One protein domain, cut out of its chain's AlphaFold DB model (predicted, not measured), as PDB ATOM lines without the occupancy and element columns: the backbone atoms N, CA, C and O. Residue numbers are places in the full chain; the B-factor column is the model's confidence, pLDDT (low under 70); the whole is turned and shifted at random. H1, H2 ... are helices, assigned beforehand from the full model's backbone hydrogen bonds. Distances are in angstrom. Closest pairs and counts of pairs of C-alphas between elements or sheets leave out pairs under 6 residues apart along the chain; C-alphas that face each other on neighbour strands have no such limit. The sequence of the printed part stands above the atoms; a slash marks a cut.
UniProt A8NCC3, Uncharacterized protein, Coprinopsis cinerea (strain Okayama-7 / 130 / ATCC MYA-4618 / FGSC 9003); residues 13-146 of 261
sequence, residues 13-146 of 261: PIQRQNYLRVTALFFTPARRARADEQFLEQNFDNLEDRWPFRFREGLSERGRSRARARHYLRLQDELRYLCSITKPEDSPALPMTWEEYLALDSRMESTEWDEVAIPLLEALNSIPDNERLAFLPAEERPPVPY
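AT A GLANCE: This is residues 13 to 146 of the 261 residues of an uncharacterized protein of Coprinopsis cinerea (strain Okayama-7 / 130 / ATCC MYA-4618 / FGSC 9003) (UniProt A8NCC3). Helix H1 forms the core, with H2, H4 and H5 packed round it and the longest helix, H3, crossing it near H3's last turns. The first turns of H3 and the loop of residues 51 to 60 reach to one end of the long axis. Small H6 makes a corner with H5 and touches H3, and a tail, residues 135 to 146, follows. The 134 printed residues include six named helices, H1 to H6 in order, and no named strand: all helix. The whole is compact, with a radius of gyration of the C-alphas of 15.2 A and spans of 48 by 34 by 29 A.

HOW THE PARTS SIT: The hub is H1, residues 13 to 32, with a kink of 35 degrees near residue 26. It forms a helical hairpin with H2, residues 36 to 50, at a shallow tilt of 23 degrees; their closest C-alphas, Ala 30 and Asp 36, are 5.3 A apart. H3, residues 61 to 85, touches H1 with residues 78 to 83 alone, about perpendicular at 74 degrees; the closest C-alphas, Ala 24 and Leu 79, are 5.1 A apart. H4, residues 98 to 103, touches H1, closest at the C-alphas of Phe 26 and Trp 98, 5.0 A. H5, residues 112 to 126, touches H1 about perpendicular at 89 degrees, closest at the C-alphas of Val 22 and Ala 117, 6.2 A. H6, residues 130 to 134, touches H3, closest at the C-alphas of Leu 82 and Ala 134, 6.4 A. H3 and H5 are apart. Every O i to N i+4 pair is within hydrogen-bond range in H2, H3, H4 and H6, against 12 of 16 in H1 and 8 of 11 in H5.

IN THESE COORDINATES: H1 begins at C-alpha 13, (12.734, -41.441, -35.595), and measures 28.9 A from first to last C-alpha; H3 measures 36.6 A. H6 ends at C-alpha 134, (11.571, -33.032, -43.882).

THE WHOLE: The C-alphas farthest apart, Gly 58 and Glu 89, are 48.9 A apart. The printed part has no cut; the link from H3 to H4 is long. Residues 63, 65, 87 and 142 to 146 have pLDDT under 70.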
ATOM      1  N   PRO A  13      13.283 -42.710 -35.112       89.19
ATOM      2  CA  PRO A  13      12.734 -41.441 -35.595       89.19
ATOM      3  C   PRO A  13      13.074 -41.153 -37.063       89.19
ATOM      4  O   PRO A  13      12.211 -40.706 -37.810       89.19
ATOM      5  N   ILE A  14      14.295 -41.482 -37.494       91.00
ATOM      6  CA  ILE A  14      14.736 -41.300 -38.881       91.00
ATOM      7  C   ILE A  14      14.013 -42.281 -39.805       91.00
ATOM      8  O   ILE A  14      13.526 -41.881 -40.860       91.00
ATOM      9  N   GLN A  15      13.879 -43.545 -39.393       92.44
ATOM     10  CA  GLN A  15      13.145 -44.547 -40.175       92.44
ATOM     11  C   GLN A  15      11.682 -44.138 -40.385       92.44
ATOM     12  O   GLN A  15      11.176 -44.196 -41.503       92.44
ATOM     13  N   ARG A  16      11.017 -43.672 -39.318       92.12
ATOM     14  CA  ARG A  16       9.637 -43.176 -39.371       92.12
ATOM     15  C   ARG A  16       9.512 -41.967 -40.283       92.12
ATOM     16  O   ARG A  16       8.618 -41.945 -41.120       92.12
ATOM     17  N   GLN A  17      10.415 -40.996 -40.171       93.62
ATOM     18  CA  GLN A  17      10.351 -39.815 -41.025       93.62
ATOM     19  C   GLN A  17      10.554 -40.176 -42.497       93.62
ATOM     20  O   GLN A  17       9.786 -39.732 -43.340       93.62
ATOM     21  N   ASN A  18      11.514 -41.049 -42.813       95.00
ATOM     22  CA  ASN A  18      11.706 -41.549 -44.175       95.00
ATOM     23  C   ASN A  18      10.473 -42.298 -44.697       95.00
ATOM     24  O   ASN A  18      10.094 -42.114 -45.852       95.00
ATOM     25  N   TYR A  19       9.799 -43.071 -43.843       95.44
ATOM     26  CA  TYR A  19       8.529 -43.700 -44.197       95.44
ATOM     27  C   TYR A  19       7.453 -42.680 -44.565       95.44
ATOM     28  O   TYR A  19       6.806 -42.800 -45.608       95.44
ATOM     29  N   LEU A  20       7.296 -41.631 -43.755       95.31
ATOM     30  CA  LEU A  20       6.334 -40.561 -44.015       95.31
ATOM     31  C   LEU A  20       6.678 -39.758 -45.272       95.31
ATOM     32  O   LEU A  20       5.775 -39.414 -46.031       95.31
ATOM     33  N   ARG A  21       7.966 -39.506 -45.532       94.44
ATOM     34  CA  ARG A  21       8.437 -38.818 -46.745       94.44
ATOM     35  C   ARG A  21       8.019 -39.563 -48.007       94.44
ATOM     36  O   ARG A  21       7.463 -38.948 -48.909       94.44
ATOM     37  N   VAL A  22       8.230 -40.879 -48.047       96.44
ATOM     38  CA  VAL A  22       7.791 -41.722 -49.171       96.44
ATOM     39  C   VAL A  22       6.267 -41.756 -49.255       96.44
ATOM     40  O   VAL A  22       5.704 -41.532 -50.321       96.44
ATOM     41  N   THR A  23       5.589 -41.958 -48.123       96.44
ATOM     42  CA  THR A  23       4.120 -42.003 -48.047       96.44
ATOM     43  C   THR A  23       3.473 -40.728 -48.600       96.44
ATOM     44  O   THR A  23       2.472 -40.802 -49.312       96.44
ATOM     45  N   ALA A  24       4.041 -39.554 -48.313       93.25
ATOM     46  CA  ALA A  24       3.514 -38.268 -48.769       93.25
ATOM     47  C   ALA A  24       3.427 -38.171 -50.303       93.25
ATOM     48  O   ALA A  24       2.503 -37.549 -50.834       93.25
ATOM     49  N   LEU A  25       4.326 -38.850 -51.024       92.88
ATOM     50  CA  LEU A  25       4.297 -38.904 -52.486       92.88
ATOM     51  C   LEU A  25       3.046 -39.602 -53.022       92.88
ATOM     52  O   LEU A  25       2.474 -39.156 -54.015       92.88
ATOM     53  N   PHE A  26       2.586 -40.651 -52.337       95.19
ATOM     54  CA  PHE A  26       1.382 -41.406 -52.695       95.19
ATOM     55  C   PHE A  26       0.096 -40.777 -52.139       95.19
ATOM     56  O   PHE A  26      -0.979 -40.960 -52.712       95.19
ATOM     57  N   PHE A  27       0.201 -39.952 -51.092       92.69
ATOM     58  CA  PHE A  27      -0.940 -39.228 -50.533       92.69
ATOM     59  C   PHE A  27      -1.527 -38.203 -51.516       92.69
ATOM     60  O   PHE A  27      -2.744 -38.054 -51.613       92.69
ATOM     61  N   THR A  28      -0.687 -37.510 -52.294       85.81
ATOM     62  CA  THR A  28      -1.157 -36.514 -53.276       85.81
ATOM     63  C   THR A  28      -2.048 -37.131 -54.372       85.81
ATOM     64  O   THR A  28      -3.147 -36.614 -54.597       85.81
ATOM     65  N   PRO A  29      -1.654 -38.232 -55.043       85.81
ATOM     66  CA  PRO A  29      -2.540 -38.990 -55.928       85.81
ATOM     67  C   PRO A  29      -3.839 -39.461 -55.260       85.81
ATOM     68  O   PRO A  29      -4.903 -39.272 -55.849       85.81
ATOM     69  N   ALA A  30      -3.782 -39.991 -54.033       89.12
ATOM     70  CA  ALA A  30      -4.978 -40.436 -53.306       89.12
ATOM     71  C   ALA A  30      -5.964 -39.279 -53.053       89.12
ATOM     72  O   ALA A  30      -7.163 -39.410 -53.301       89.12
ATOM     73  N   ARG A  31      -5.460 -38.097 -52.671       84.19
ATOM     74  CA  ARG A  31      -6.274 -36.874 -52.542       84.19
ATOM     75  C   ARG A  31      -6.928 -36.464 -53.855       84.19
ATOM     76  O   ARG A  31      -8.103 -36.109 -53.871       84.19
ATOM     77  N   ARG A  32      -6.198 -36.525 -54.975       81.56
ATOM     78  CA  ARG A  32      -6.760 -36.221 -56.305       81.56
ATOM     79  C   ARG A  32      -7.875 -37.196 -56.691       81.56
ATOM     80  O   ARG A  32      -8.815 -36.789 -57.369       81.56
ATOM     81  N   ALA A  33      -7.789 -38.440 -56.227       79.12
ATOM     82  CA  ALA A  33      -8.820 -39.460 -56.388       79.12
ATOM     83  C   ALA A  33      -9.966 -39.368 -55.357       79.12
ATOM     84  O   ALA A  33     -10.904 -40.155 -55.447       79.12
ATOM     85  N   ARG A  34      -9.927 -38.414 -54.407       82.81
ATOM     86  CA  ARG A  34     -10.865 -38.304 -53.267       82.81
ATOM     87  C   ARG A  34     -10.914 -39.570 -52.395       82.81
ATOM     88  O   ARG A  34     -11.971 -39.943 -51.900       82.81
ATOM     89  N   ALA A  35      -9.771 -40.234 -52.246       82.88
ATOM     90  CA  ALA A  35      -9.590 -41.440 -51.438       82.88
ATOM     91  C   ALA A  35      -8.622 -41.195 -50.265       82.88
ATOM     92  O   ALA A  35      -7.927 -42.099 -49.807       82.88
ATOM     93  N   ASP A  36      -8.518 -39.951 -49.802       84.69
ATOM     94  CA  ASP A  36      -7.543 -39.538 -48.798       84.69
ATOM     95  C   ASP A  36      -7.834 -40.104 -47.410       84.69
ATOM     96  O   ASP A  36      -6.897 -40.514 -46.731       84.69
ATOM     97  N   GLU A  37      -9.104 -40.207 -47.016       84.69
ATOM     98  CA  GLU A  37      -9.487 -40.893 -45.776       84.69
ATOM     99  C   GLU A  37      -9.093 -42.373 -45.809       84.69
ATOM    100  O   GLU A  37      -8.406 -42.845 -44.908       84.69
ATOM    101  N   GLN A  38      -9.438 -43.085 -46.888       88.88
ATOM    102  CA  GLN A  38      -9.074 -44.494 -47.064       88.88
ATOM    103  C   GLN A  38      -7.554 -44.689 -47.023       88.88
ATOM    104  O   GLN A  38      -7.056 -45.597 -46.356       88.88
ATOM    105  N   PHE A  39      -6.814 -43.824 -47.719       94.25
ATOM    106  CA  PHE A  39      -5.360 -43.870 -47.732       94.25
ATOM    107  C   PHE A  39      -4.775 -43.668 -46.332       94.25
ATOM    108  O   PHE A  39      -3.866 -44.393 -45.932       94.25
ATOM    109  N   LEU A  40      -5.290 -42.691 -45.579       91.44
ATOM    110  CA  LEU A  40      -4.825 -42.400 -44.226       91.44
ATOM    111  C   LEU A  40      -5.139 -43.538 -43.255       91.44
ATOM    112  O   LEU A  40      -4.254 -43.903 -42.485       91.44
ATOM    113  N   GLU A  41      -6.350 -44.103 -43.296       89.12
ATOM    114  CA  GLU A  41      -6.751 -45.233 -42.445       89.12
ATOM    115  C   GLU A  41      -5.832 -46.437 -42.676       89.12
ATOM    116  O   GLU A  41      -5.189 -46.918 -41.743       89.12
ATOM    117  N   GLN A  42      -5.671 -46.857 -43.931       94.44
ATOM    118  CA  GLN A  42      -4.868 -48.033 -44.255       94.44
ATOM    119  C   GLN A  42      -3.367 -47.805 -44.026       94.44
ATOM    120  O   GLN A  42      -2.666 -48.688 -43.536       94.44
ATOM    121  N   ASN A  43      -2.849 -46.608 -44.324       95.06
ATOM    122  CA  ASN A  43      -1.454 -46.295 -44.026       95.06
ATOM    123  C   ASN A  43      -1.188 -46.205 -42.516       95.06
ATOM    124  O   ASN A  43      -0.085 -46.515 -42.070       95.06
ATOM    125  N   PHE A  44      -2.169 -45.763 -41.727       93.50
ATOM    126  CA  PHE A  44      -2.049 -45.745 -40.276       93.50
ATOM    127  C   PHE A  44      -1.968 -47.164 -39.707       93.50
ATOM    128  O   PHE A  44      -1.101 -47.412 -38.870       93.50
ATOM    129  N   ASP A  45      -2.781 -48.094 -40.215       92.50
ATOM    130  CA  ASP A  45      -2.695 -49.513 -39.852       92.50
ATOM    131  C   ASP A  45      -1.328 -50.113 -40.257       92.50
ATOM    132  O   ASP A  45      -0.649 -50.711 -39.424       92.50
ATOM    133  N   ASN A  46      -0.838 -49.843 -41.476       93.81
ATOM    134  CA  ASN A  46       0.505 -50.263 -41.917       93.81
ATOM    135  C   ASN A  46       1.625 -49.708 -41.009       93.81
ATOM    136  O   ASN A  46       2.599 -50.397 -40.688       93.81
ATOM    137  N   LEU A  47       1.497 -48.452 -40.573       91.69
ATOM    138  CA  LEU A  47       2.454 -47.807 -39.675       91.69
ATOM    139  C   LEU A  47       2.402 -48.403 -38.260       91.69
ATOM    140  O   LEU A  47       3.451 -48.526 -37.620       91.69
ATOM    141  N   GLU A  48       1.215 -48.780 -37.777       90.44
ATOM    142  CA  GLU A  48       1.030 -49.512 -36.520       90.44
ATOM    143  C   GLU A  48       1.642 -50.913 -36.582       90.44
ATOM    144  O   GLU A  48       2.327 -51.305 -35.639       90.44
ATOM    145  N   ASP A  49       1.485 -51.631 -37.691       89.69
ATOM    146  CA  ASP A  49       2.099 -52.947 -37.881       89.69
ATOM    147  C   ASP A  49       3.630 -52.856 -37.930       89.69
ATOM    148  O   ASP A  49       4.331 -53.659 -37.306       89.69
ATOM    149  N   ARG A  50       4.173 -51.842 -38.619       90.00
ATOM    150  CA  ARG A  50       5.626 -51.623 -38.706       90.00
ATOM    151  C   ARG A  50       6.224 -51.132 -37.386       90.00
ATOM    152  O   ARG A  50       7.324 -51.551 -37.017       90.00
ATOM    153  N   TRP A  51       5.527 -50.253 -36.661       89.06
ATOM    154  CA  TRP A  51       5.966 -49.736 -35.359       89.06
ATOM    155  C   TRP A  51       4.827 -49.663 -34.331       89.06
ATOM    156  O   TRP A  51       4.334 -48.562 -34.046       89.06
ATOM    157  N   PRO A  52       4.507 -50.789 -33.670       84.69
ATOM    158  CA  PRO A  52       3.377 -50.873 -32.750       84.69
ATOM    159  C   PRO A  52       3.422 -49.831 -31.633       84.69
ATOM    160  O   PRO A  52       4.432 -49.675 -30.932       84.69
ATOM    161  N   PHE A  53       2.302 -49.135 -31.419       79.19
ATOM    162  CA  PHE A  53       2.163 -48.216 -30.293       79.19
ATOM    163  C   PHE A  53       2.159 -48.992 -28.975       79.19
ATOM    164  O   PHE A  53       1.301 -49.833 -28.712       79.19
ATOM    165  N   ARG A  54       3.113 -48.675 -28.098       80.56
ATOM    166  CA  ARG A  54       3.143 -49.210 -26.735       80.56
ATOM    167  C   ARG A  54       2.405 -48.262 -25.801       80.56
ATOM    168  O   ARG A  54       2.932 -47.219 -25.418       80.56
ATOM    169  N   PHE A  55       1.184 -48.629 -25.432       75.69
ATOM    170  CA  PHE A  55       0.438 -47.926 -24.390       75.69
ATOM    171  C   PHE A  55       0.940 -48.342 -23.005       75.69
ATOM    172  O   PHE A  55       1.345 -49.486 -22.800       75.69
ATOM    173  N   ARG A  56       0.908 -47.414 -22.042       77.25
ATOM    174  CA  ARG A  56       1.220 -47.731 -20.641       77.25
ATOM    175  C   ARG A  56       0.235 -48.776 -20.110       77.25
ATOM    176  O   ARG A  56      -0.960 -48.714 -20.410       77.25
ATOM    177  N   GLU A  57       0.734 -49.708 -19.304       79.44
ATOM    178  CA  GLU A  57      -0.112 -50.669 -18.597       79.44
ATOM    179  C   GLU A  57      -1.144 -49.927 -17.730       79.44
ATOM    180  O   GLU A  57      -0.865 -48.862 -17.181       79.44
ATOM    181  N   GLY A  58      -2.371 -50.451 -17.666       77.62
ATOM    182  CA  GLY A  58      -3.478 -49.820 -16.937       77.62
ATOM    183  C   GLY A  58      -4.179 -48.662 -17.661       77.62
ATOM    184  O   GLY A  58      -5.169 -48.148 -17.142       77.62
ATOM    185  N   LEU A  59      -3.743 -48.257 -18.865       78.88
ATOM    186  CA  LEU A  59      -4.478 -47.256 -19.646       78.88
ATOM    187  C   LEU A  59      -5.853 -47.809 -20.055       78.88
ATOM    188  O   LEU A  59      -5.926 -48.874 -20.683       78.88
ATOM    189  N   SER A  60      -6.916 -47.068 -19.727       82.81
ATOM    190  CA  SER A  60      -8.294 -47.418 -20.084       82.81
ATOM    191  C   SER A  60      -8.483 -47.501 -21.599       82.81
ATOM    192  O   SER A  60      -7.759 -46.863 -22.366       82.81
ATOM    193  N   GLU A  61      -9.490 -48.252 -22.040       75.88
ATOM    194  CA  GLU A  61      -9.849 -48.369 -23.458       75.88
ATOM    195  C   GLU A  61     -10.124 -46.998 -24.090       75.88
ATOM    196  O   GLU A  61      -9.535 -46.653 -25.115       75.88
ATOM    197  N   ARG A  62     -10.906 -46.152 -23.402       71.88
ATOM    198  CA  ARG A  62     -11.142 -44.763 -23.819       71.88
ATOM    199  C   ARG A  62      -9.827 -43.998 -23.961       71.88
ATOM    200  O   ARG A  62      -9.650 -43.295 -24.950       71.88
ATOM    201  N   GLY A  63      -8.894 -44.156 -23.019       69.06
ATOM    202  CA  GLY A  63      -7.564 -43.541 -23.061       69.06
ATOM    203  C   GLY A  63      -6.715 -43.994 -24.252       69.06
ATOM    204  O   GLY A  63      -6.071 -43.161 -24.894       69.06
ATOM    205  N   ARG A  64      -6.753 -45.290 -24.588       70.19
ATOM    206  CA  ARG A  64      -6.078 -45.855 -25.771       70.19
ATOM    207  C   ARG A  64      -6.667 -45.298 -27.059       70.19
ATOM    208  O   ARG A  64      -5.911 -44.827 -27.903       70.19
ATOM    209  N   SER A  65      -7.996 -45.247 -27.159       69.69
ATOM    210  CA  SER A  65      -8.700 -44.634 -28.290       69.69
ATOM    211  C   SER A  65      -8.288 -43.164 -28.482       69.69
ATOM    212  O   SER A  65      -7.914 -42.772 -29.587       69.69
ATOM    213  N   ARG A  66      -8.189 -42.365 -27.399       72.81
ATOM    214  CA  ARG A  66      -7.677 -40.974 -27.489       72.81
ATOM    215  C   ARG A  66      -6.260 -40.884 -28.006       72.81
ATOM    216  O   ARG A  66      -5.932 -39.982 -28.772       72.81
ATOM    217  N   ALA A  67      -5.389 -41.756 -27.520       70.00
ATOM    218  CA  ALA A  67      -4.001 -41.759 -27.941       70.00
ATOM    219  C   ALA A  67      -3.888 -42.126 -29.428       70.00
ATOM    220  O   ALA A  67      -3.212 -41.405 -30.159       70.00
ATOM    221  N   ARG A  68      -4.618 -43.153 -29.881       75.38
ATOM    222  CA  ARG A  68      -4.685 -43.563 -31.290       75.38
ATOM    223  C   ARG A  68      -5.179 -42.426 -32.186       75.38
ATOM    224  O   ARG A  68      -4.485 -42.062 -33.128       75.38
ATOM    225  N   ALA A  69      -6.283 -41.769 -31.819       73.38
ATOM    226  CA  ALA A  69      -6.812 -40.616 -32.552       73.38
ATOM    227  C   ALA A  69      -5.801 -39.458 -32.650       73.38
ATOM    228  O   ALA A  69      -5.626 -38.866 -33.711       73.38
ATOM    229  N   ARG A  70      -5.067 -39.159 -31.567       74.56
ATOM    230  CA  ARG A  70      -3.997 -38.144 -31.603       74.56
ATOM    231  C   ARG A  70      -2.852 -38.535 -32.535       74.56
ATOM    232  O   ARG A  70      -2.313 -37.666 -33.211       74.56
ATOM    233  N   HIS A  71      -2.468 -39.810 -32.574       76.75
ATOM    234  CA  HIS A  71      -1.446 -40.288 -33.507       76.75
ATOM    235  C   HIS A  71      -1.919 -40.216 -34.960       76.75
ATOM    236  O   HIS A  71      -1.146 -39.788 -35.813       76.75
ATOM    237  N   TYR A  72      -3.179 -40.555 -35.222       78.75
ATOM    238  CA  TYR A  72      -3.794 -40.440 -36.541       78.75
ATOM    239  C   TYR A  72      -3.823 -38.986 -37.041       78.75
ATOM    240  O   TYR A  72      -3.368 -38.695 -38.145       78.75
ATOM    241  N   LEU A  73      -4.268 -38.045 -36.200       76.44
ATOM    242  CA  LEU A  73      -4.277 -36.618 -36.548       76.44
ATOM    243  C   LEU A  73      -2.863 -36.086 -36.818       76.44
ATOM    244  O   LEU A  73      -2.652 -35.386 -37.805       76.44
ATOM    245  N   ARG A  74      -1.881 -36.487 -35.997       79.25
ATOM    246  CA  ARG A  74      -0.470 -36.150 -36.231       79.25
ATOM    247  C   ARG A  74       0.042 -36.713 -37.553       79.25
ATOM    248  O   ARG A  74       0.698 -35.985 -38.280       79.25
ATOM    249  N   LEU A  75      -0.268 -37.968 -37.885       84.69
ATOM    250  CA  LEU A  75       0.086 -38.555 -39.182       84.69
ATOM    251  C   LEU A  75      -0.471 -37.708 -40.332       84.69
ATOM    252  O   LEU A  75       0.255 -37.386 -41.269       84.69
ATOM    253  N   GLN A  76      -1.746 -37.326 -40.245       84.75
ATOM    254  CA  GLN A  76      -2.383 -36.498 -41.260       84.75
ATOM    255  C   GLN A  76      -1.677 -35.140 -41.413       84.75
ATOM    256  O   GLN A  76      -1.447 -34.699 -42.539       84.75
ATOM    257  N   ASP A  77      -1.306 -34.490 -40.309       80.31
ATOM    258  CA  ASP A  77      -0.593 -33.207 -40.327       80.31
ATOM    259  C   ASP A  77       0.829 -33.338 -40.896       80.31
ATOM    260  O   ASP A  77       1.232 -32.529 -41.733       80.31
ATOM    261  N   GLU A  78       1.559 -34.390 -40.516       87.00
ATOM    262  CA  GLU A  78       2.889 -34.693 -41.058       87.00
ATOM    263  C   GLU A  78       2.844 -34.911 -42.571       87.00
ATOM    264  O   GLU A  78       3.621 -34.309 -43.310       87.00
ATOM    265  N   LEU A  79       1.907 -35.726 -43.066       89.44
ATOM    266  CA  LEU A  79       1.788 -35.985 -44.502       89.44
ATOM    267  C   LEU A  79       1.430 -34.716 -45.275       89.44
ATOM    268  O   LEU A  79       1.959 -34.491 -46.363       89.44
ATOM    269  N   ARG A  80       0.579 -33.852 -44.710       83.12
ATOM    270  CA  ARG A  80       0.250 -32.549 -45.307       83.12
ATOM    271  C   ARG A  80       1.469 -31.637 -45.390       83.12
ATOM    272  O   ARG A  80       1.683 -31.024 -46.435       83.12
ATOM    273  N   TYR A  81       2.270 -31.568 -44.330       83.69
ATOM    274  CA  TYR A  81       3.520 -30.811 -44.325       83.69
ATOM    275  C   TYR A  81       4.518 -31.356 -45.358       83.69
ATOM    276  O   TYR A  81       5.055 -30.608 -46.167       83.69
ATOM    277  N   LEU A  82       4.719 -32.671 -45.401       87.31
ATOM    278  CA  LEU A  82       5.651 -33.297 -46.341       87.31
ATOM    279  C   LEU A  82       5.222 -33.123 -47.808       87.31
ATOM    280  O   LEU A  82       6.067 -32.963 -48.692       87.31
ATOM    281  N   CYS A  83       3.912 -33.077 -48.065       85.56
ATOM    282  CA  CYS A  83       3.379 -32.704 -49.373       85.56
ATOM    283  C   CYS A  83       3.649 -31.233 -49.719       85.56
ATOM    284  O   CYS A  83       3.873 -30.927 -50.883       85.56
ATOM    285  N   SER A  84       3.624 -30.312 -48.750       80.94
ATOM    286  CA  SER A  84       3.812 -28.881 -49.035       80.94
ATOM    287  C   SER A  84       5.261 -28.522 -49.373       80.94
ATOM    288  O   SER A  84       5.493 -27.598 -50.151       80.94
ATOM    289  N   ILE A  85       6.231 -29.273 -48.842       84.12
ATOM    290  CA  ILE A  85       7.660 -29.084 -49.142       84.12
ATOM    291  C   ILE A  85       8.107 -29.792 -50.431       84.12
ATOM    292  O   ILE A  85       9.191 -29.507 -50.939       84.12
ATOM    293  N   THR A  86       7.292 -30.701 -50.971       77.31
ATOM    294  CA  THR A  86       7.576 -31.409 -52.227       77.31
ATOM    295  C   THR A  86       6.677 -30.850 -53.320       77.31
ATOM    296  O   THR A  86       5.508 -31.214 -53.434       77.31
ATOM    297  N   LYS A  87       7.206 -29.927 -54.130       69.38
ATOM    298  CA  LYS A  87       6.430 -29.348 -55.231       69.38
ATOM    299  C   LYS A  87       6.045 -30.440 -56.236       69.38
ATOM    300  O   LYS A  87       6.874 -31.299 -56.531       69.38
ATOM    301  N   PRO A  88       4.841 -30.382 -56.837       70.44
ATOM    302  CA  PRO A  88       4.433 -31.353 -57.854       70.44
ATOM    303  C   PRO A  88       5.401 -31.462 -59.041       70.44
ATOM    304  O   PRO A  88       5.520 -32.537 -59.614       70.44
ATOM    305  N   GLU A  89       6.074 -30.366 -59.399       71.25
ATOM    306  CA  GLU A  89       7.032 -30.290 -60.514       71.25
ATOM    307  C   GLU A  89       8.366 -30.985 -60.206       71.25
ATOM    308  O   GLU A  89       9.002 -31.514 -61.113       71.25
ATOM    309  N   ASP A  90       8.750 -31.022 -58.928       72.94
ATOM    310  CA  ASP A  90      10.002 -31.615 -58.450       72.94
ATOM    311  C   ASP A  90       9.795 -33.053 -57.936       72.94
ATOM    312  O   ASP A  90      10.750 -33.736 -57.570       72.94
ATOM    313  N   SER A  91       8.543 -33.524 -57.879       79.00
ATOM    314  CA  SER A  91       8.203 -34.841 -57.346       79.00
ATOM    315  C   SER A  91       8.745 -35.957 -58.248       79.00
ATOM    316  O   SER A  91       8.515 -35.927 -59.461       79.00
ATOM    317  N   PRO A  92       9.396 -36.994 -57.687       89.19
ATOM    318  CA  PRO A  92       9.829 -38.142 -58.470       89.19
ATOM    319  C   PRO A  92       8.639 -38.866 -59.106       89.19
ATOM    320  O   PRO A  92       7.521 -38.859 -58.580       89.19
ATOM    321  N   ALA A  93       8.903 -39.531 -60.232       89.56
ATOM    322  CA  ALA A  93       7.936 -40.425 -60.846       89.56
ATOM    323  C   ALA A  93       7.643 -41.600 -59.904       89.56
ATOM    324  O   ALA A  93       8.562 -42.251 -59.402       89.56
ATOM    325  N   LEU A  94       6.360 -41.870 -59.674       93.69
ATOM    326  CA  LEU A  94       5.940 -42.973 -58.818       93.69
ATOM    327  C   LEU A  94       6.021 -44.290 -59.598       93.69
ATOM    328  O   LEU A  94       5.512 -44.352 -60.718       93.69
ATOM    329  N   PRO A  95       6.627 -45.346 -59.029       95.56
ATOM    330  CA  PRO A  95       6.763 -46.633 -59.709       95.56
ATOM    331  C   PRO A  95       5.460 -47.446 -59.733       95.56
ATOM    332  O   PRO A  95       5.398 -48.461 -60.419       95.56
ATOM    333  N   MET A  96       4.450 -47.030 -58.968       97.06
ATOM    334  CA  MET A  96       3.198 -47.752 -58.744       97.06
ATOM    335  C   MET A  96       2.079 -46.788 -58.337       97.06
ATOM    336  O   MET A  96       2.339 -45.611 -58.058       97.06
ATOM    337  N   THR A  97       0.838 -47.272 -58.300       96.31
ATOM    338  CA  THR A  97      -0.299 -46.488 -57.798       96.31
ATOM    339  C   THR A  97      -0.297 -46.396 -56.269       96.31
ATOM    340  O   THR A  97       0.468 -47.072 -55.579       96.31
ATOM    341  N   TRP A  98      -1.148 -45.532 -55.709       96.31
ATOM    342  CA  TRP A  98      -1.257 -45.413 -54.253       96.31
ATOM    343  C   TRP A  98      -1.896 -46.664 -53.630       96.31
ATOM    344  O   TRP A  98      -1.542 -47.030 -52.514       96.31
ATOM    345  N   GLU A  99      -2.790 -47.345 -54.349       97.50
ATOM    346  CA  GLU A  99      -3.399 -48.612 -53.936       97.50
ATOM    347  C   GLU A  99      -2.351 -49.727 -53.864       97.50
ATOM    348  O   GLU A  99      -2.291 -50.461 -52.878       97.50
ATOM    349  N   GLU A 100      -1.498 -49.824 -54.888       97.50
ATOM    350  CA  GLU A 100      -0.389 -50.782 -54.933       97.50
ATOM    351  C   GLU A 100       0.618 -50.512 -53.810       97.50
ATOM    352  O   GLU A 100       1.049 -51.446 -53.138       97.50
ATOM    353  N   TYR A 101       0.920 -49.238 -53.536       97.44
ATOM    354  CA  TYR A 101       1.773 -48.839 -52.416       97.44
ATOM    355  C   TYR A 101       1.225 -49.302 -51.058       97.44
ATOM    356  O   TYR A 101       1.976 -49.828 -50.239       97.44
ATOM    357  N   LEU A 102      -0.079 -49.132 -50.809       96.44
ATOM    358  CA  LEU A 102      -0.707 -49.554 -49.549       96.44
ATOM    359  C   LEU A 102      -0.742 -51.076 -49.373       96.44
ATOM    360  O   LEU A 102      -0.845 -51.545 -48.239       96.44
ATOM    361  N   ALA A 103      -0.676 -51.829 -50.471       96.62
ATOM    362  CA  ALA A 103      -0.661 -53.287 -50.465       96.62
ATOM    363  C   ALA A 103       0.730 -53.890 -50.198       96.62
ATOM    364  O   ALA A 103       0.816 -55.096 -49.965       96.62
ATOM    365  N   LEU A 104       1.800 -53.085 -50.228       95.75
ATOM    366  CA  LEU A 104       3.156 -53.547 -49.925       95.75
ATOM    367  C   LEU A 104       3.260 -54.046 -48.483       95.75
ATOM    368  O   LEU A 104       2.787 -53.391 -47.549       95.75
ATOM    369  N   ASP A 105       3.981 -55.149 -48.278       92.94
ATOM    370  CA  ASP A 105       4.348 -55.565 -46.929       92.94
ATOM    371  C   ASP A 105       5.399 -54.601 -46.364       92.94
ATOM    372  O   ASP A 105       6.587 -54.642 -46.702       92.94
ATOM    373  N   SER A 106       4.936 -53.705 -45.494       91.19
ATOM    374  CA  SER A 106       5.758 -52.674 -44.870       91.19
ATOM    375  C   SER A 106       6.374 -53.105 -43.538       91.19
ATOM    376  O   SER A 106       7.075 -52.302 -42.921       91.19
ATOM    377  N   ARG A 107       6.166 -54.348 -43.079       90.94
ATOM    378  CA  ARG A 107       6.714 -54.832 -41.802       90.94
ATOM    379  C   ARG A 107       8.241 -54.862 -41.815       90.94
ATOM    380  O   ARG A 107       8.879 -54.974 -42.860       90.94
ATOM    381  N   MET A 108       8.851 -54.796 -40.631       86.75
ATOM    382  CA  MET A 108      10.313 -54.724 -40.479       86.75
ATOM    383  C   MET A 108      11.050 -55.964 -41.009       86.75
ATOM    384  O   MET A 108      12.261 -55.904 -41.232       86.75
ATOM    385  N   GLU A 109      10.345 -57.074 -41.222       85.94
ATOM    386  CA  GLU A 109      10.850 -58.320 -41.793       85.94
ATOM    387  C   GLU A 109      10.862 -58.325 -43.333       85.94
ATOM    388  O   GLU A 109      11.709 -58.999 -43.919       85.94
ATOM    389  N   SER A 110       9.990 -57.556 -43.993       87.94
ATOM    390  CA  SER A 110       9.826 -57.538 -45.458       87.94
ATOM    391  C   SER A 110      10.713 -56.494 -46.133       87.94
ATOM    392  O   SER A 110      10.938 -55.425 -45.572       87.94
ATOM    393  N   THR A 111      11.245 -56.776 -47.330       90.00
ATOM    394  CA  THR A 111      12.021 -55.824 -48.159       90.00
ATOM    395  C   THR A 111      11.193 -55.065 -49.183       90.00
ATOM    396  O   THR A 111      11.706 -54.094 -49.728       90.00
ATOM    397  N   GLU A 112       9.927 -55.430 -49.384       93.44
ATOM    398  CA  GLU A 112       9.084 -54.870 -50.450       93.44
ATOM    399  C   GLU A 112       8.999 -53.343 -50.383       93.44
ATOM    400  O   GLU A 112       9.272 -52.653 -51.363       93.44
ATOM    401  N   TRP A 113       8.705 -52.794 -49.200       94.81
ATOM    402  CA  TRP A 113       8.667 -51.343 -49.032       94.81
ATOM    403  C   TRP A 113      10.044 -50.691 -49.220       94.81
ATOM    404  O   TRP A 113      10.132 -49.609 -49.793       94.81
ATOM    405  N   ASP A 114      11.128 -51.332 -48.773       93.12
ATOM    406  CA  ASP A 114      12.475 -50.759 -48.873       93.12
ATOM    407  C   ASP A 114      12.944 -50.653 -50.333       93.12
ATOM    408  O   ASP A 114      13.574 -49.664 -50.705       93.12
ATOM    409  N   GLU A 115      12.618 -51.647 -51.163       93.50
ATOM    410  CA  GLU A 115      12.940 -51.667 -52.597       93.50
ATOM    411  C   GLU A 115      12.286 -50.498 -53.346       93.50
ATOM    412  O   GLU A 115      12.885 -49.930 -54.260       93.50
ATOM    413  N   VAL A 116      11.093 -50.086 -52.909       95.25
ATOM    414  CA  VAL A 116      10.378 -48.911 -53.430       95.25
ATOM    415  C   VAL A 116      10.907 -47.615 -52.812       95.25
ATOM    416  O   VAL A 116      11.079 -46.611 -53.500       95.25
ATOM    417  N   ALA A 117      11.179 -47.623 -51.508       95.25
ATOM    418  CA  ALA A 117      11.535 -46.432 -50.749       95.25
ATOM    419  C   ALA A 117      12.936 -45.903 -51.062       95.25
ATOM    420  O   ALA A 117      13.109 -44.688 -51.125       95.25
ATOM    421  N   ILE A 118      13.932 -46.776 -51.263       94.62
ATOM    422  CA  ILE A 118      15.325 -46.370 -51.521       94.62
ATOM    423  C   ILE A 118      15.434 -45.410 -52.720       94.62
ATOM    424  O   ILE A 118      15.884 -44.281 -52.509       94.62
ATOM    425  N   PRO A 119      14.990 -45.769 -53.943       95.50
ATOM    426  CA  PRO A 119      15.122 -44.873 -55.092       95.50
ATOM    427  C   PRO A 119      14.294 -43.588 -54.943       95.50
ATOM    428  O   PRO A 119      14.711 -42.527 -55.406       95.50
ATOM    429  N   LEU A 120      13.142 -43.644 -54.262       96.25
ATOM    430  CA  LEU A 120      12.315 -42.460 -54.007       96.25
ATOM    431  C   LEU A 120      12.980 -41.496 -53.020       96.25
ATOM    432  O   LEU A 120      12.941 -40.287 -53.230       96.25
ATOM    433  N   LEU A 121      13.612 -42.008 -51.964       95.62
ATOM    434  CA  LEU A 121      14.345 -41.191 -50.996       95.62
ATOM    435  C   LEU A 121      15.605 -40.582 -51.611       95.62
ATOM    436  O   LEU A 121      15.892 -39.419 -51.344       95.62
ATOM    437  N   GLU A 122      16.324 -41.320 -52.461       95.00
ATOM    438  CA  GLU A 122      17.451 -40.777 -53.228       95.00
ATOM    439  C   GLU A 122      17.003 -39.620 -54.129       95.00
ATOM    440  O   GLU A 122      17.622 -38.553 -54.123       95.00
ATOM    441  N   ALA A 123      15.884 -39.789 -54.839       94.69
ATOM    442  CA  ALA A 123      15.318 -38.730 -55.664       94.69
ATOM    443  C   ALA A 123      14.856 -37.529 -54.822       94.69
ATOM    444  O   ALA A 123      15.176 -36.392 -55.162       94.69
ATOM    445  N   LEU A 124      14.188 -37.752 -53.686       93.44
ATOM    446  CA  LEU A 124      13.790 -36.672 -52.779       93.44
ATOM    447  C   LEU A 124      14.988 -35.921 -52.201       93.44
ATOM    448  O   LEU A 124      14.955 -34.699 -52.106       93.44
ATOM    449  N   ASN A 125      16.059 -36.628 -51.850       93.75
ATOM    450  CA  ASN A 125      17.288 -36.024 -51.342       93.75
ATOM    451  C   ASN A 125      18.046 -35.225 -52.417       93.75
ATOM    452  O   ASN A 125      18.871 -34.381 -52.073       93.75
ATOM    453  N   SER A 126      17.758 -35.449 -53.702       92.69
ATOM    454  CA  SER A 126      18.292 -34.625 -54.793       92.69
ATOM    455  C   SER A 126      17.581 -33.272 -54.945       92.69
ATOM    456  O   SER A 126      18.136 -32.359 -55.558       92.69
ATOM    457  N   ILE A 127      16.385 -33.113 -54.360       88.69
ATOM    458  CA  ILE A 127      15.647 -31.847 -54.348       88.69
ATOM    459  C   ILE A 127      16.281 -30.917 -53.297       88.69
ATOM    460  O   ILE A 127      16.388 -31.307 -52.127       88.69
ATOM    461  N   PRO A 128      16.665 -29.678 -53.664       87.56
ATOM    462  CA  PRO A 128      17.249 -28.727 -52.722       87.56
ATOM    463  C   PRO A 128      16.392 -28.545 -51.466       87.56
ATOM    464  O   PRO A 128      15.176 -28.395 -51.552       87.56
ATOM    465  N   ASP A 129      17.040 -28.560 -50.298       85.56
ATOM    466  CA  ASP A 129      16.427 -28.394 -48.973       85.56
ATOM    467  C   ASP A 129      15.367 -29.434 -48.559       85.56
ATOM    468  O   ASP A 129      14.952 -29.413 -47.401       85.56
ATOM    469  N   ASN A 130      14.951 -30.373 -49.417       89.19
ATOM    470  CA  ASN A 130      13.858 -31.300 -49.102       89.19
ATOM    471  C   ASN A 130      14.171 -32.176 -47.885       89.19
ATOM    472  O   ASN A 130      13.344 -32.291 -46.985       89.19
ATOM    473  N   GLU A 131      15.379 -32.745 -47.823       91.38
ATOM    474  CA  GLU A 131      15.808 -33.536 -46.668       91.38
ATOM    475  C   GLU A 131      15.826 -32.682 -45.399       91.38
ATOM    476  O   GLU A 131      15.169 -33.018 -44.416       91.38
ATOM    477  N   ARG A 132      16.496 -31.525 -45.435       91.25
ATOM    478  CA  ARG A 132      16.582 -30.616 -44.286       91.25
ATOM    479  C   ARG A 132      15.196 -30.220 -43.770       91.25
ATOM    480  O   ARG A 132      14.967 -30.271 -42.567       91.25
ATOM    481  N   LEU A 133      14.280 -29.847 -44.666       87.88
ATOM    482  CA  LEU A 133      12.906 -29.470 -44.331       87.88
ATOM    483  C   LEU A 133      12.102 -30.658 -43.800       87.88
ATOM    484  O   LEU A 133      11.375 -30.517 -42.823       87.88
ATOM    485  N   ALA A 134      12.267 -31.849 -44.369       88.62
ATOM    486  CA  ALA A 134      11.571 -33.032 -43.882       88.62
ATOM    487  C   ALA A 134      11.947 -33.392 -42.437       88.62
ATOM    488  O   ALA A 134      11.136 -33.999 -41.746       88.62
ATOM    489  N   PHE A 135      13.138 -33.018 -41.967       91.56
ATOM    490  CA  PHE A 135      13.589 -33.251 -40.592       91.56
ATOM    491  C   PHE A 135      13.429 -32.037 -39.663       91.56
ATOM    492  O   PHE A 135      13.891 -32.095 -38.523       91.56
ATOM    493  N   LEU A 136      12.759 -30.962 -40.100       86.62
ATOM    494  CA  LEU A 136      12.470 -29.833 -39.216       86.62
ATOM    495  C   LEU A 136      11.519 -30.263 -38.075       86.62
ATOM    496  O   LEU A 136      10.473 -30.871 -38.360       86.62
ATOM    497  N   PRO A 137      11.829 -29.928 -36.807       80.75
ATOM    498  CA  PRO A 137      10.914 -30.100 -35.679       80.75
ATOM    499  C   PRO A 137       9.589 -29.379 -35.919       80.75
ATOM    500  O   PRO A 137       9.572 -28.322 -36.545       80.75
ATOM    501  N   ALA A 138       8.482 -29.933 -35.419       74.56
ATOM    502  CA  ALA A 138       7.143 -29.401 -35.675       74.56
ATOM    503  C   ALA A 138       6.989 -27.931 -35.249       74.56
ATOM    504  O   ALA A 138       6.297 -27.172 -35.921       74.56
ATOM    505  N   GLU A 139       7.676 -27.533 -34.180       75.38
ATOM    506  CA  GLU A 139       7.685 -26.184 -33.610       75.38
ATOM    507  C   GLU A 139       8.386 -25.155 -34.509       75.38
ATOM    508  O   GLU A 139       8.097 -23.965 -34.436       75.38
ATOM    509  N   GLU A 140       9.307 -25.608 -35.362       76.25
ATOM    510  CA  GLU A 140      10.103 -24.760 -36.256       76.25
ATOM    511  C   GLU A 140       9.506 -24.671 -37.665       76.25
ATOM    512  O   GLU A 140       9.998 -23.924 -38.516       76.25
ATOM    513  N   ARG A 141       8.460 -25.455 -37.952       76.31
ATOM    514  CA  ARG A 141       7.879 -25.519 -39.292       76.31
ATOM    515  C   ARG A 141       7.112 -24.235 -39.591       76.31
ATOM    516  O   ARG A 141       6.323 -23.781 -38.761       76.31
ATOM    517  N   PRO A 142       7.281 -23.664 -40.796       64.06
ATOM    518  CA  PRO A 142       6.437 -22.563 -41.218       64.06
ATOM    519  C   PRO A 142       4.974 -23.030 -41.235       64.06
ATOM    520  O   PRO A 142       4.719 -24.200 -41.549       64.06
ATOM    521  N   PRO A 143       4.012 -22.140 -40.928       54.69
ATOM    522  CA  PRO A 143       2.602 -22.468 -41.059       54.69
ATOM    523  C   PRO A 143       2.364 -22.981 -42.477       54.69
ATOM    524  O   PRO A 143       2.720 -22.316 -43.454       54.69
ATOM    525  N   VAL A 144       1.829 -24.197 -42.594       55.75
ATOM    526  CA  VAL A 144       1.509 -24.773 -43.901       55.75
ATOM    527  C   VAL A 144       0.474 -23.840 -44.532       55.75
ATOM    528  O   VAL A 144      -0.582 -23.667 -43.922       55.75
ATOM    529  N   PRO A 145       0.757 -23.205 -45.689       46.59
ATOM    530  CA  PRO A 145      -0.187 -22.298 -46.327       46.59
ATOM    531  C   PRO A 145      -1.471 -23.080 -46.570       46.59
ATOM    532  O   PRO A 145      -1.498 -24.098 -47.262       46.59
ATOM    533  N   TYR A 146      -2.498 -22.668 -45.851       46.38
ATOM    534  CA  TYR A 146      -3.628 -23.505 -45.534       46.38
ATOM    535  C   TYR A 146      -4.486 -23.808 -46.770       46.38
ATOM    536  O   TYR A 146      -4.947 -22.912 -47.472       46.38
TER     537      TYR A 146